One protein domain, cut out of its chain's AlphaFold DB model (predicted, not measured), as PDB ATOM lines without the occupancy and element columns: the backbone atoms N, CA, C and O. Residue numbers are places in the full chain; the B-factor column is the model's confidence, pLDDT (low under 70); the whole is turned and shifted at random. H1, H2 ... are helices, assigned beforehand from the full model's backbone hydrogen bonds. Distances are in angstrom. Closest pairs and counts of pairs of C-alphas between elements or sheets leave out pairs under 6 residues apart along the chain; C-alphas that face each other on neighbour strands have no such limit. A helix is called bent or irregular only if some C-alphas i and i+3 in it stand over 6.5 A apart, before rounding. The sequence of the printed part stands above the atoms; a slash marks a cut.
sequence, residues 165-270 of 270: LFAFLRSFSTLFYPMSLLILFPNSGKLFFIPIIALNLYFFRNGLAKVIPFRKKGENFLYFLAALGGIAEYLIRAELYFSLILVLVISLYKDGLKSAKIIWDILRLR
ATOM      1  N   LEU A 165     177.297 182.939 200.629       79.25
ATOM      2  CA  LEU A 165     176.801 181.661 201.164       79.25
ATOM      3  C   LEU A 165     175.921 181.871 202.405       79.25
ATOM      4  O   LEU A 165     174.857 181.273 202.538       79.25
ATOM      5  N   PHE A 166     176.312 182.805 203.272       74.94
ATOM      6  CA  PHE A 166     175.534 183.182 204.448       74.94
ATOM      7  C   PHE A 166     174.135 183.732 204.110       74.94
ATOM      8  O   PHE A 166     173.154 183.378 204.763       74.94
ATOM      9  N   ALA A 167     174.003 184.572 203.079       76.06
ATOM     10  CA  ALA A 167     172.711 185.096 202.633       76.06
ATOM     11  C   ALA A 167     171.832 183.999 202.006       76.06
ATOM     12  O   ALA A 167     170.614 183.983 202.228       76.06
ATOM     13  N   PHE A 168     172.450 183.062 201.283       80.12
ATOM     14  CA  PHE A 168     171.778 181.883 200.739       80.12
ATOM     15  C   PHE A 168     171.234 180.985 201.854       80.12
ATOM     16  O   PHE A 168     170.026 180.759 201.922       80.12
ATOM     17  N   LEU A 169     172.098 180.557 202.781       78.19
ATOM     18  CA  LEU A 169     171.736 179.708 203.919       78.19
ATOM     19  C   LEU A 169     170.669 180.363 204.794       78.19
ATOM     20  O   LEU A 169     169.694 179.720 205.181       78.19
ATOM     21  N   ARG A 170     170.786 181.669 205.049       78.19
ATOM     22  CA  ARG A 170     169.770 182.422 205.790       78.19
ATOM     23  C   ARG A 170     168.421 182.420 205.078       78.19
ATOM     24  O   ARG A 170     167.396 182.299 205.741       78.19
ATOM     25  N   SER A 171     168.398 182.555 203.757       80.00
ATOM     26  CA  SER A 171     167.146 182.515 202.993       80.00
ATOM     27  C   SER A 171     166.563 181.106 202.970       80.00
ATOM     28  O   SER A 171     165.379 180.935 203.224       80.00
ATOM     29  N   PHE A 172     167.392 180.080 202.781       80.50
ATOM     30  CA  PHE A 172     166.955 178.690 202.862       80.50
ATOM     31  C   PHE A 172     166.377 178.357 204.244       80.50
ATOM     32  O   PHE A 172     165.321 177.738 204.345       80.50
ATOM     33  N   SER A 173     166.991 178.880 205.311       77.62
ATOM     34  CA  SER A 173     166.525 178.664 206.682       77.62
ATOM     35  C   SER A 173     165.100 179.167 206.937       77.62
ATOM     36  O   SER A 173     164.428 178.696 207.852       77.62
ATOM     37  N   THR A 174     164.592 180.099 206.119       79.75
ATOM     38  CA  THR A 174     163.212 180.573 206.253       79.75
ATOM     39  C   THR A 174     162.181 179.536 205.816       79.75
ATOM     40  O   THR A 174     161.021 179.667 206.186       79.75
ATOM     41  N   LEU A 175     162.580 178.512 205.054       84.00
ATOM     42  CA  LEU A 175     161.691 177.436 204.621       84.00
ATOM     43  C   LEU A 175     161.440 176.383 205.699       84.00
ATOM     44  O   LEU A 175     160.401 175.734 205.649       84.00
ATOM     45  N   PHE A 176     162.333 176.222 206.677       83.44
ATOM     46  CA  PHE A 176     162.181 175.159 207.672       83.44
ATOM     47  C   PHE A 176     160.852 175.243 208.416       83.44
ATOM     48  O   PHE A 176     160.167 174.235 208.560       83.44
ATOM     49  N   TYR A 177     160.453 176.449 208.823       83.38
ATOM     50  CA  TYR A 177     159.201 176.640 209.539       83.38
ATOM     51  C   TYR A 177     157.955 176.233 208.729       83.38
ATOM     52  O   TYR A 177     157.265 175.305 209.149       83.38
ATOM     53  N   PRO A 178     157.654 176.823 207.556       88.06
ATOM     54  CA  PRO A 178     156.478 176.416 206.790       88.06
ATOM     55  C   PRO A 178     156.539 174.946 206.341       88.06
ATOM     56  O   PRO A 178     155.501 174.295 206.306       88.06
ATOM     57  N   MET A 179     157.726 174.391 206.057       89.56
ATOM     58  CA  MET A 179     157.859 172.965 205.725       89.56
ATOM     59  C   MET A 179     157.523 172.067 206.907       89.56
ATOM     60  O   MET A 179     156.807 171.087 206.744       89.56
ATOM     61  N   SER A 180     157.992 172.412 208.104       86.12
ATOM     62  CA  SER A 180     157.679 171.647 209.308       86.12
ATOM     63  C   SER A 180     156.179 171.645 209.618       86.12
ATOM     64  O   SER A 180     155.631 170.588 209.908       86.12
ATOM     65  N   LEU A 181     155.482 172.776 209.444       89.00
ATOM     66  CA  LEU A 181     154.021 172.840 209.578       89.00
ATOM     67  C   LEU A 181     153.307 171.915 208.591       89.00
ATOM     68  O   LEU A 181     152.347 171.246 208.965       89.00
ATOM     69  N   LEU A 182     153.777 171.867 207.343       91.56
ATOM     70  CA  LEU A 182     153.243 170.948 206.344       91.56
ATOM     71  C   LEU A 182     153.512 169.493 206.751       91.56
ATOM     72  O   LEU A 182     152.601 168.677 206.753       91.56
ATOM     73  N   ILE A 183     154.725 169.142 207.165       89.69
ATOM     74  CA  ILE A 183     155.043 167.768 207.592       89.69
ATOM     75  C   ILE A 183     154.168 167.334 208.781       89.69
ATOM     76  O   ILE A 183     153.713 166.195 208.818       89.69
ATOM     77  N   LEU A 184     153.881 168.244 209.716       87.56
ATOM     78  CA  LEU A 184     153.034 167.980 210.883       87.56
ATOM     79  C   LEU A 184     151.533 167.923 210.555       87.56
ATOM     80  O   LEU A 184     150.762 167.330 211.309       87.56
ATOM     81  N   PHE A 185     151.097 168.530 209.449       91.12
ATOM     82  CA  PHE A 185     149.680 168.697 209.129       91.12
ATOM     83  C   PHE A 185     148.879 167.382 209.066       91.12
ATOM     84  O   PHE A 185     147.833 167.324 209.711       91.12
ATOM     85  N   PRO A 186     149.321 166.304 208.387       90.31
ATOM     86  CA  PRO A 186     148.557 165.050 208.327       90.31
ATOM     87  C   PRO A 186     148.280 164.431 209.697       90.31
ATOM     88  O   PRO A 186     147.259 163.774 209.878       90.31
ATOM     89  N   ASN A 187     149.173 164.683 210.654       87.12
ATOM     90  CA  ASN A 187     149.157 164.084 211.986       87.12
ATOM     91  C   ASN A 187     148.496 164.993 213.034       87.12
ATOM     92  O   ASN A 187     148.413 164.645 214.206       87.12
ATOM     93  N   SER A 188     148.019 166.170 212.631       84.31
ATOM     94  CA  SER A 188     147.498 167.190 213.548       84.31
ATOM     95  C   SER A 188     146.123 166.870 214.157       84.31
ATOM     96  O   SER A 188     145.711 167.535 215.110       84.31
ATOM     97  N   GLY A 189     145.403 165.863 213.647       86.50
ATOM     98  CA  GLY A 189     144.111 165.425 214.186       86.50
ATOM     99  C   GLY A 189     143.111 166.578 214.350       86.50
ATOM    100  O   GLY A 189     142.916 167.382 213.440       86.50
ATOM    101  N   LYS A 190     142.508 166.709 215.541       85.75
ATOM    102  CA  LYS A 190     141.555 167.796 215.862       85.75
ATOM    103  C   LYS A 190     142.182 169.200 215.822       85.75
ATOM    104  O   LYS A 190     141.456 170.187 215.754       85.75
ATOM    105  N   LEU A 191     143.512 169.300 215.855       87.69
ATOM    106  CA  LEU A 191     144.266 170.555 215.837       87.69
ATOM    107  C   LEU A 191     144.740 170.964 214.431       87.69
ATOM    108  O   LEU A 191     145.606 171.830 214.302       87.69
ATOM    109  N   PHE A 192     144.166 170.403 213.365       89.00
ATOM    110  CA  PHE A 192     144.512 170.724 211.971       89.00
ATOM    111  C   PHE A 192     144.450 172.212 211.610       89.00
ATOM    112  O   PHE A 192     145.159 172.677 210.714       89.00
ATOM    113  N   PHE A 193     143.616 172.982 212.309       88.19
ATOM    114  CA  PHE A 193     143.500 174.417 212.092       88.19
ATOM    115  C   PHE A 193     144.769 175.170 212.509       88.19
ATOM    116  O   PHE A 193     145.046 176.233 211.951       88.19
ATOM    117  N   ILE A 194     145.566 174.630 213.440       87.75
ATOM    118  CA  ILE A 194     146.774 175.282 213.948       87.75
ATOM    119  C   ILE A 194     147.835 175.427 212.847       87.75
ATOM    120  O   ILE A 194     148.216 176.572 212.579       87.75
ATOM    121  N   PRO A 195     148.286 174.354 212.158       89.00
ATOM    122  CA  PRO A 195     149.225 174.499 211.049       89.00
ATOM    123  C   PRO A 195     148.720 175.441 209.954       89.00
ATOM    124  O   PRO A 195     149.503 176.217 209.413       89.00
ATOM    125  N   ILE A 196     147.413 175.436 209.662       91.44
ATOM    126  CA  ILE A 196     146.819 176.325 208.653       91.44
ATOM    127  C   ILE A 196     146.917 177.792 209.092       91.44
ATOM    128  O   ILE A 196     147.353 178.645 208.320       91.44
ATOM    129  N   ILE A 197     146.529 178.115 210.331       88.88
ATOM    130  CA  ILE A 197     146.617 179.480 210.871       88.88
ATOM    131  C   ILE A 197     148.075 179.944 210.917       88.88
ATOM    132  O   ILE A 197     148.382 181.041 210.450       88.88
ATOM    133  N   ALA A 198     148.972 179.103 211.426       87.81
ATOM    134  CA  ALA A 198     150.396 179.388 211.515       87.81
ATOM    135  C   ALA A 198     151.021 179.658 210.133       87.81
ATOM    136  O   ALA A 198     151.745 180.639 209.952       87.81
ATOM    137  N   LEU A 199     150.680 178.846 209.128       89.75
ATOM    138  CA  LEU A 199     151.161 179.010 207.758       89.75
ATOM    139  C   LEU A 199     150.613 180.294 207.109       89.75
ATOM    140  O   LEU A 199     151.346 181.012 206.427       89.75
ATOM    141  N   ASN A 200     149.346 180.623 207.362       90.38
ATOM    142  CA  ASN A 200     148.731 181.861 206.886       90.38
ATOM    143  C   ASN A 200     149.397 183.103 207.488       90.38
ATOM    144  O   ASN A 200     149.700 184.045 206.756       90.38
ATOM    145  N   LEU A 201     149.676 183.099 208.796       86.94
ATOM    146  CA  LEU A 201     150.397 184.182 209.471       86.94
ATOM    147  C   LEU A 201     151.817 184.344 208.916       86.94
ATOM    148  O   LEU A 201     152.252 185.467 208.643       86.94
ATOM    149  N   TYR A 202     152.503 183.232 208.649       86.12
ATOM    150  CA  TYR A 202     153.806 183.239 207.989       86.12
ATOM    151  C   TYR A 202     153.746 183.891 206.597       86.12
ATOM    152  O   TYR A 202     154.568 184.758 206.276       86.12
ATOM    153  N   PHE A 203     152.770 183.515 205.761       86.00
ATOM    154  CA  PHE A 203     152.590 184.129 204.441       86.00
ATOM    155  C   PHE A 203     152.240 185.611 204.535       86.00
ATOM    156  O   PHE A 203     152.779 186.404 203.759       86.00
ATOM    157  N   PHE A 204     151.404 185.983 205.503       85.12
ATOM    158  CA  PHE A 204     151.011 187.361 205.755       85.12
ATOM    159  C   PHE A 204     152.215 188.240 206.077       85.12
ATOM    160  O   PHE A 204     152.510 189.208 205.369       85.12
ATOM    161  N   ARG A 205     152.996 187.836 207.081       81.75
ATOM    162  CA  ARG A 205     154.203 188.540 207.502       81.75
ATOM    163  C   ARG A 205     155.224 188.664 206.373       81.75
ATOM    164  O   ARG A 205     155.769 189.744 206.148       81.75
ATOM    165  N   ASN A 206     155.490 187.575 205.652       78.31
ATOM    166  CA  ASN A 206     156.446 187.593 204.544       78.31
ATOM    167  C   ASN A 206     155.966 188.406 203.339       78.31
ATOM    168  O   ASN A 206     156.790 188.885 202.558       78.31
ATOM    169  N   GLY A 207     154.654 188.561 203.175       77.69
ATOM    170  CA  GLY A 207     154.060 189.501 202.236       77.69
ATOM    171  C   GLY A 207     154.399 190.946 202.584       77.69
ATOM    172  O   GLY A 207     154.979 191.654 201.760       77.69
ATOM    173  N   LEU A 208     154.124 191.345 203.830       75.19
ATOM    174  CA  LEU A 208     154.375 192.698 204.343       75.19
ATOM    175  C   LEU A 208     155.866 193.076 204.324       75.19
ATOM    176  O   LEU A 208     156.231 194.195 203.960       75.19
ATOM    177  N   ALA A 209     156.751 192.128 204.645       68.94
ATOM    178  CA  ALA A 209     158.198 192.348 204.707       68.94
ATOM    179  C   ALA A 209     158.861 192.683 203.352       68.94
ATOM    180  O   ALA A 209     160.038 193.035 203.324       68.94
ATOM    181  N   LYS A 210     158.145 192.571 202.222       66.12
ATOM    182  CA  LYS A 210     158.648 192.987 200.899       66.12
ATOM    183  C   LYS A 210     158.620 194.497 200.676       66.12
ATOM    184  O   LYS A 210     159.268 194.969 199.747       66.12
ATOM    185  N   VAL A 211     157.846 195.223 201.476       60.03
ATOM    186  CA  VAL A 211     157.574 196.651 201.278       60.03
ATOM    187  C   VAL A 211     158.282 197.515 202.317       60.03
ATOM    188  O   VAL A 211     158.692 198.629 202.009       60.03
ATOM    189  N   ILE A 212     158.495 196.984 203.522       57.53
ATOM    190  CA  ILE A 212     159.253 197.648 204.584       57.53
ATOM    191  C   ILE A 212     160.485 196.779 204.867       57.53
ATOM    192  O   ILE A 212     160.304 195.611 205.228       57.53
ATOM    193  N   PRO A 213     161.722 197.288 204.694       49.69
ATOM    194  CA  PRO A 213     162.942 196.515 204.909       49.69
ATOM    195  C   PRO A 213     163.069 196.146 206.390       49.69
ATOM    196  O   PRO A 213     163.625 196.874 207.207       49.69
ATOM    197  N   PHE A 214     162.519 194.991 206.757       50.59
ATOM    198  CA  PHE A 214     162.590 194.492 208.120       50.59
ATOM    199  C   PHE A 214     163.980 193.939 208.427       50.59
ATOM    200  O   PHE A 214     164.564 193.156 207.670       50.59
ATOM    201  N   ARG A 215     164.469 194.251 209.629       44.12
ATOM    202  CA  ARG A 215     165.628 193.592 210.236       44.12
ATOM    203  C   ARG A 215     165.260 192.119 210.497       44.12
ATOM    204  O   ARG A 215     164.701 191.787 211.533       44.12
ATOM    205  N   LYS A 216     165.569 191.218 209.553       51.47
ATOM    206  CA  LYS A 216     165.382 189.742 209.613       51.47
ATOM    207  C   LYS A 216     166.215 189.048 210.727       51.47
ATOM    208  O   LYS A 216     166.826 188.006 210.479       51.47
ATOM    209  N   LYS A 217     166.427 189.640 211.904       44.22
ATOM    210  CA  LYS A 217     167.453 189.156 212.852       44.22
ATOM    211  C   LYS A 217     166.952 187.924 213.630       44.22
ATOM    212  O   LYS A 217     166.179 188.067 214.560       44.22
ATOM    213  N   GLY A 218     167.379 186.720 213.231       52.09
ATOM    214  CA  GLY A 218     167.357 185.497 214.060       52.09
ATOM    215  C   GLY A 218     165.999 184.869 214.420       52.09
ATOM    216  O   GLY A 218     165.968 183.837 215.082       52.09
ATOM    217  N   GLU A 219     164.868 185.436 213.996       56.81
ATOM    218  CA  GLU A 219     163.561 185.067 214.570       56.81
ATOM    219  C   GLU A 219     163.011 183.696 214.138       56.81
ATOM    220  O   GLU A 219     162.159 183.148 214.840       56.81
ATOM    221  N   ASN A 220     163.519 183.134 213.035       61.22
ATOM    222  CA  ASN A 220     163.082 181.847 212.470       61.22
ATOM    223  C   ASN A 220     163.580 180.629 213.259       61.22
ATOM    224  O   ASN A 220     163.004 179.552 213.144       61.22
ATOM    225  N   PHE A 221     164.614 180.796 214.086       61.94
ATOM    226  CA  PHE A 221     165.208 179.692 214.838       61.94
ATOM    227  C   PHE A 221     164.271 179.150 215.928       61.94
ATOM    228  O   PHE A 221     164.130 177.946 216.085       61.94
ATOM    229  N   LEU A 222     163.547 180.038 216.615       65.56
ATOM    230  CA  LEU A 222     162.536 179.663 217.615       65.56
ATOM    231  C   LEU A 222     161.366 178.880 217.004       65.56
ATOM    232  O   LEU A 222     160.862 177.949 217.617       65.56
ATOM    233  N   TYR A 223     160.954 179.248 215.790       68.19
ATOM    234  CA  TYR A 223     159.919 178.532 215.047       68.19
ATOM    235  C   TYR A 223     160.375 177.137 214.629       68.19
ATOM    236  O   TYR A 223     159.629 176.172 214.748       68.19
ATOM    237  N   PHE A 224     161.622 177.041 214.169       64.56
ATOM    238  CA  PHE A 224     162.241 175.771 213.831       64.56
ATOM    239  C   PHE A 224     162.374 174.857 215.052       64.56
ATOM    240  O   PHE A 224     162.017 173.690 214.962       64.56
ATOM    241  N   LEU A 225     162.803 175.385 216.202       68.81
ATOM    242  CA  LEU A 225     162.882 174.628 217.453       68.81
ATOM    243  C   LEU A 225     161.511 174.152 217.939       68.81
ATOM    244  O   LEU A 225     161.377 172.995 218.315       68.81
ATOM    245  N   ALA A 226     160.489 175.012 217.898       70.56
ATOM    246  CA  ALA A 226     159.133 174.627 218.285       70.56
ATOM    247  C   ALA A 226     158.578 173.519 217.375       70.56
ATOM    248  O   ALA A 226     157.960 172.571 217.854       70.56
ATOM    249  N   ALA A 227     158.848 173.598 216.071       67.12
ATOM    250  CA  ALA A 227     158.391 172.591 215.128       67.12
ATOM    251  C   ALA A 227     159.211 171.288 215.169       67.12
ATOM    252  O   ALA A 227     158.638 170.211 215.033       67.12
ATOM    253  N   LEU A 228     160.522 171.361 215.429       71.62
ATOM    254  CA  LEU A 228     161.350 170.196 215.770       71.62
ATOM    255  C   LEU A 228     160.848 169.519 217.044       71.62
ATOM    256  O   LEU A 228     160.757 168.297 217.086       71.62
ATOM    257  N   GLY A 229     160.477 170.313 218.050       73.44
ATOM    258  CA  GLY A 229     159.824 169.836 219.262       73.44
ATOM    259  C   GLY A 229     158.530 169.089 218.953       73.44
ATOM    260  O   GLY A 229     158.292 168.050 219.551       73.44
ATOM    261  N   GLY A 230     157.745 169.545 217.972       70.69
ATOM    262  CA  GLY A 230     156.561 168.819 217.502       70.69
ATOM    263  C   GLY A 230     156.874 167.512 216.790       70.69
ATOM    264  O   GLY A 230     156.219 166.509 217.046       70.69
ATOM    265  N   ILE A 231     157.916 167.468 215.958       70.12
ATOM    266  CA  ILE A 231     158.364 166.206 215.349       70.12
ATOM    267  C   ILE A 231     158.816 165.224 216.441       70.12
ATOM    268  O   ILE A 231     158.436 164.059 216.407       70.12
ATOM    269  N   ALA A 232     159.574 165.693 217.434       73.56
ATOM    270  CA  ALA A 232     159.998 164.874 218.567       73.56
ATOM    271  C   ALA A 232     158.809 164.413 219.427       73.56
ATOM    272  O   ALA A 232     158.739 163.245 219.793       73.56
ATOM    273  N   GLU A 233     157.848 165.296 219.714       79.69
ATOM    274  CA  GLU A 233     156.632 164.958 220.459       79.69
ATOM    275  C   GLU A 233     155.820 163.890 219.726       79.69
ATOM    276  O   GLU A 233     155.424 162.904 220.342       79.69
ATOM    277  N   TYR A 234     155.660 164.027 218.409       74.81
ATOM    278  CA  TYR A 234     154.991 163.022 217.589       74.81
ATOM    279  C   TYR A 234     155.694 161.665 217.657       74.81
ATOM    280  O   TYR A 234     155.034 160.643 217.830       74.81
ATOM    281  N   LEU A 235     157.027 161.643 217.576       75.38
ATOM    282  CA  LEU A 235     157.801 160.403 217.678       75.38
ATOM    283  C   LEU A 235     157.684 159.738 219.059       75.38
ATOM    284  O   LEU A 235     157.771 158.517 219.142       75.38
ATOM    285  N   ILE A 236     157.493 160.515 220.131       76.38
ATOM    286  CA  ILE A 236     157.462 160.006 221.513       76.38
ATOM    287  C   ILE A 236     156.041 159.647 221.969       76.38
ATOM    288  O   ILE A 236     155.857 158.659 222.676       76.38
ATOM    289  N   ARG A 237     155.040 160.463 221.624       70.62
ATOM    290  CA  ARG A 237     153.676 160.384 222.175       70.62
ATOM    291  C   ARG A 237     152.601 160.073 221.140       70.62
ATOM    292  O   ARG A 237     151.455 159.905 221.535       70.62
ATOM    293  N   ALA A 238     152.936 160.040 219.846       72.00
ATOM    294  CA  ALA A 238     151.988 159.945 218.725       72.00
ATOM    295  C   ALA A 238     150.894 161.038 218.698       72.00
ATOM    296  O   ALA A 238     150.012 161.020 217.843       72.00
ATOM    297  N   GLU A 239     150.983 162.030 219.585       70.94
ATOM    298  CA  GLU A 239     150.078 163.166 219.693       70.94
ATOM    299  C   GLU A 239     150.868 164.479 219.625       70.94
ATOM    300  O   GLU A 239     152.031 164.542 220.015       70.94
ATOM    301  N   LEU A 240     150.235 165.537 219.109       76.62
ATOM    302  CA  LEU A 240     150.879 166.815 218.768       76.62
ATOM    303  C   LEU A 240     150.331 168.012 219.566       76.62
ATOM    304  O   LEU A 240     150.465 169.164 219.150       76.62
ATOM    305  N   TYR A 241     149.656 167.765 220.689       72.25
ATOM    306  CA  TYR A 241     148.902 168.802 221.398       72.25
ATOM    307  C   TYR A 241     149.785 169.944 221.914       72.25
ATOM    308  O   TYR A 241     149.476 171.112 221.663       72.25
ATOM    309  N   PHE A 242     150.883 169.639 222.612       71.81
ATOM    310  CA  PHE A 242     151.690 170.671 223.261       71.81
ATOM    311  C   PHE A 242     152.456 171.512 222.238       71.81
ATOM    312  O   PHE A 242     152.421 172.744 222.281       71.81
ATOM    313  N   SER A 243     153.105 170.856 221.278       78.06
ATOM    314  CA  SER A 243     153.872 171.520 220.228       78.06
ATOM    315  C   SER A 243     153.007 172.383 219.323       78.06
ATOM    316  O   SER A 243     153.402 173.509 219.023       78.06
ATOM    317  N   LEU A 244     151.817 171.925 218.923       76.81
ATOM    318  CA  LEU A 244     150.928 172.733 218.090       76.81
ATOM    319  C   LEU A 244     150.415 173.959 218.851       76.81
ATOM    320  O   LEU A 244     150.448 175.064 218.310       76.81
ATOM    321  N   ILE A 245     150.019 173.824 220.119       77.44
ATOM    322  CA  ILE A 245     149.611 174.983 220.930       77.44
ATOM    323  C   ILE A 245     150.773 175.972 221.080       77.44
ATOM    324  O   ILE A 245     150.586 177.175 220.881       77.44
ATOM    325  N   LEU A 246     151.987 175.486 221.350       81.44
ATOM    326  CA  LEU A 246     153.183 176.324 221.431       81.44
ATOM    327  C   LEU A 246     153.444 177.062 220.107       81.44
ATOM    328  O   LEU A 246     153.674 178.272 220.100       81.44
ATOM    329  N   VAL A 247     153.360 176.358 218.978       80.50
ATOM    330  CA  VAL A 247     153.491 176.930 217.630       80.50
ATOM    331  C   VAL A 247     152.433 178.006 217.382       80.50
ATOM    332  O   VAL A 247     152.764 179.066 216.843       80.50
ATOM    333  N   LEU A 248     151.183 177.779 217.794       79.31
ATOM    334  CA  LEU A 248     150.101 178.755 217.669       79.31
ATOM    335  C   LEU A 248     150.403 180.024 218.472       79.31
ATOM    336  O   LEU A 248     150.336 181.122 217.918       79.31
ATOM    337  N   VAL A 249     150.776 179.879 219.747       80.44
ATOM    338  CA  VAL A 249     151.100 181.008 220.635       80.44
ATOM    339  C   VAL A 249     152.257 181.822 220.059       80.44
ATOM    340  O   VAL A 249     152.156 183.045 219.937       80.44
ATOM    341  N   ILE A 250     153.334 181.153 219.632       79.62
ATOM    342  CA  ILE A 250     154.490 181.822 219.028       79.62
ATOM    343  C   ILE A 250     154.073 182.549 217.742       79.62
ATOM    344  O   ILE A 250     154.456 183.704 217.562       79.62
ATOM    345  N   SER A 251     153.269 181.919 216.881       79.50
ATOM    346  CA  SER A 251     152.801 182.514 215.619       79.50
ATOM    347  C   SER A 251     151.935 183.748 215.839       79.50
ATOM    348  O   SER A 251     152.142 184.774 215.195       79.50
ATOM    349  N   LEU A 252     150.977 183.681 216.766       80.56
ATOM    350  CA  LEU A 252     150.100 184.805 217.087       80.56
ATOM    351  C   LEU A 252     150.894 185.986 217.645       80.56
ATOM    352  O   LEU A 252     150.717 187.119 217.197       80.56
ATOM    353  N   TYR A 253     151.812 185.719 218.576       79.19
ATOM    354  CA  TYR A 253     152.620 186.766 219.186       79.19
ATOM    355  C   TYR A 253     153.593 187.401 218.186       79.19
ATOM    356  O   TYR A 253     153.684 188.622 218.077       79.19
ATOM    357  N   LYS A 254     154.347 186.591 217.442       76.06
ATOM    358  CA  LYS A 254     155.428 187.104 216.597       76.06
ATOM    359  C   LYS A 254     154.971 187.522 215.213       76.06
ATOM    360  O   LYS A 254     155.438 188.552 214.741       76.06
ATOM    361  N   ASP A 255     154.130 186.737 214.551       76.00
ATOM    362  CA  ASP A 255     153.682 187.056 213.197       76.00
ATOM    363  C   ASP A 255     152.408 187.903 213.258       76.00
ATOM    364  O   ASP A 255     152.362 188.958 212.635       76.00
ATOM    365  N   GLY A 256     151.429 187.533 214.089       75.31
ATOM    366  CA  GLY A 256     150.172 188.275 214.241       75.31
ATOM    367  C   GLY A 256     150.358 189.712 214.742       75.31
ATOM    368  O   GLY A 256     150.060 190.663 214.016       75.31
ATOM    369  N   LEU A 257     150.883 189.896 215.961       79.50
ATOM    370  CA  LEU A 257     151.002 191.238 216.562       79.50
ATOM    371  C   LEU A 257     151.963 192.149 215.791       79.50
ATOM    372  O   LEU A 257     151.683 193.337 215.625       79.50
ATOM    373  N   LYS A 258     153.085 191.617 215.286       77.38
ATOM    374  CA  LYS A 258     154.013 192.430 214.483       77.38
ATOM    375  C   LYS A 258     153.374 192.860 213.172       77.38
ATOM    376  O   LYS A 258     153.529 194.014 212.791       77.38
ATOM    377  N   SER A 259     152.646 191.973 212.493       78.62
ATOM    378  CA  SER A 259     151.932 192.339 211.271       78.62
ATOM    379  C   SER A 259     150.836 193.374 211.522       78.62
ATOM    380  O   SER A 259     150.725 194.316 210.740       78.62
ATOM    381  N   ALA A 260     150.095 193.269 212.628       79.50
ATOM    382  CA  ALA A 260     149.109 194.277 213.020       79.50
ATOM    383  C   ALA A 260     149.757 195.649 213.268       79.50
ATOM    384  O   ALA A 260     149.282 196.657 212.745       79.50
ATOM    385  N   LYS A 261     150.889 195.682 213.985       80.88
ATOM    386  CA  LYS A 261     151.651 196.914 214.224       80.88
ATOM    387  C   LYS A 261     152.114 197.572 212.921       80.88
ATOM    388  O   LYS A 261     151.977 198.775 212.766       80.88
ATOM    389  N   ILE A 262     152.588 196.782 211.959       75.56
ATOM    390  CA  ILE A 262     153.009 197.290 210.645       75.56
ATOM    391  C   ILE A 262     151.842 197.933 209.893       75.56
ATOM    392  O   ILE A 262     151.990 199.007 209.321       75.56
ATOM    393  N   ILE A 263     150.688 197.268 209.868       79.56
ATOM    394  CA  ILE A 263     149.500 197.795 209.191       79.56
ATOM    395  C   ILE A 263     149.061 199.100 209.843       79.56
ATOM    396  O   ILE A 263     148.769 200.060 209.136       79.56
ATOM    397  N   TRP A 264     149.077 199.147 211.175       80.69
ATOM    398  CA  TRP A 264     148.803 200.361 211.931       80.69
ATOM    399  C   TRP A 264     149.761 201.500 211.562       80.69
ATOM    400  O   TRP A 264     149.311 202.604 211.269       80.69
ATOM    401  N   ASP A 265     151.065 201.225 211.491       78.44
ATOM    402  CA  ASP A 265     152.073 202.218 211.109       78.44
ATOM    403  C   ASP A 265     151.853 202.729 209.671       78.44
ATOM    404  O   ASP A 265     151.947 203.929 209.424       78.44
ATOM    405  N   ILE A 266     151.490 201.855 208.721       74.06
ATOM    406  CA  ILE A 266     151.171 202.252 207.334       74.06
ATOM    407  C   ILE A 266     149.907 203.120 207.277       74.06
ATOM    408  O   ILE A 266     149.876 204.094 206.527       74.06
ATOM    409  N   LEU A 267     148.866 202.757 208.032       78.00
ATOM    410  CA  LEU A 267     147.608 203.505 208.084       78.00
ATOM    411  C   LEU A 267     147.782 204.877 208.738       78.00
ATOM    412  O   LEU A 267     147.090 205.807 208.356       78.00
ATOM    413  N   ARG A 268     148.707 205.005 209.696       77.88
ATOM    414  CA  ARG A 268     148.995 206.262 210.397       77.88
ATOM    415  C   ARG A 268     149.865 207.232 209.589       77.88
ATOM    416  O   ARG A 268     149.840 208.426 209.855       77.88
ATOM    417  N   LEU A 269     150.667 206.726 208.650       64.12
ATOM    418  CA  LEU A 269     151.576 207.515 207.802       64.12
ATOM    419  C   LEU A 269     150.913 208.050 206.512       64.12
ATOM    420  O   LEU A 269     151.612 208.557 205.634       64.12
ATOM    421  N   ARG A 270     149.589 207.921 206.375       56.03
ATOM    422  CA  ARG A 270     148.767 208.444 205.273       56.03
ATOM    423  C   ARG A 270     147.623 209.280 205.817       56.03
ATOM    424  O   ARG A 270     147.201 210.179 205.062       56.03
TER     425      ARG A 270
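This is residues 165 to 270 of the 270 residues of an uncharacterized protein of Caldimicrobium sp (UniProt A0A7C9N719). Two helical hairpins, H2 with H3 and H4 with H5, stand face to face as a flat four-helix bundle, H2 against H4 and H3 against H5, while the short H1 points away from it. H5, the longest helix with 28 residues, touches H4 with residues 242 to 250 alone and runs on alongside H3 and past that helix's end. The printed part has 106 residues with five named helices in the order H1 H2 H3 H4 H5 and no named strand; its class is all helix. It is compact, with a radius of gyration of the C-alphas of 14.8 A, and spans 50 by 35 by 17 A.

Begin at residues 165 to 173, which are H1; it touches no helix. H2, residues 176 to 187, meets H1 only through their tight link. H2 is irregular: C-alphas 183 and 186 are 7.1 A apart. A tight link leads to H3, residues 193 to 208, which touches H2 with residues 195 to 202 alone, at a shallow tilt of 22 degrees, opposite ways, a hairpin; the closest C-alphas are Leu 181 and Pro 195, 5.3 A. Next look at H4, residues 220 to 237, which touches H2 at a shallow tilt of 25 degrees, the same way, closest at the C-alphas of Tyr 177 and Phe 224, 5.3 A. H4 is close to H1 but not clearly touching, the C-alphas of Ser 173 and Asn 220 being 7.4 A apart; H3 and H4 are apart. H5, residues 241 to 268, touches H4 with residues 242 to 250 alone, opposite ways at a shallow tilt of 23 degrees, a second hairpin; C-alphas Gly 230 and Ser 243 are closest, at 4.7 A. H5 touches H3 the same way at a shallow tilt of 30 degrees, with the C-alphas of Ala 198 and Ser 251 closest at 5.7 A. H2 to H5 form an up and down bundle, each running against the one before it in the chain. Every O i to N i+4 pair is within hydrogen-bond range in H1, H3 and H4; in H2 it is 6 of 8 and in H5 22 of 24.

Find C-alpha 165 at (176.801, 181.661, 201.164); from there H1 runs 12.0 A to C-alpha 173. H2 measures 17.6 A from C-alpha 176 to 187, and H3 22.6 A from 193 to 208. H4 runs 25.4 A from C-alpha 220 at (163.082, 181.847, 212.470) to C-alpha 237. H5 runs 39.0 A from C-alpha 241 to C-alpha 268 at (148.995, 206.262, 210.397).

The C-alphas of Ile 236 and Arg 270 are the two farthest apart, 51.8 A. The printed part has no cut, and it ends at the chain's last residue. The link from H3 to H4, 11 residues, is long. The mean pLDDT of the printed part is 76.6; look for values under 70 at residues 209 to 225, of which 220 to 225 belong to H4, at residue 227 and at residues 269 to 270.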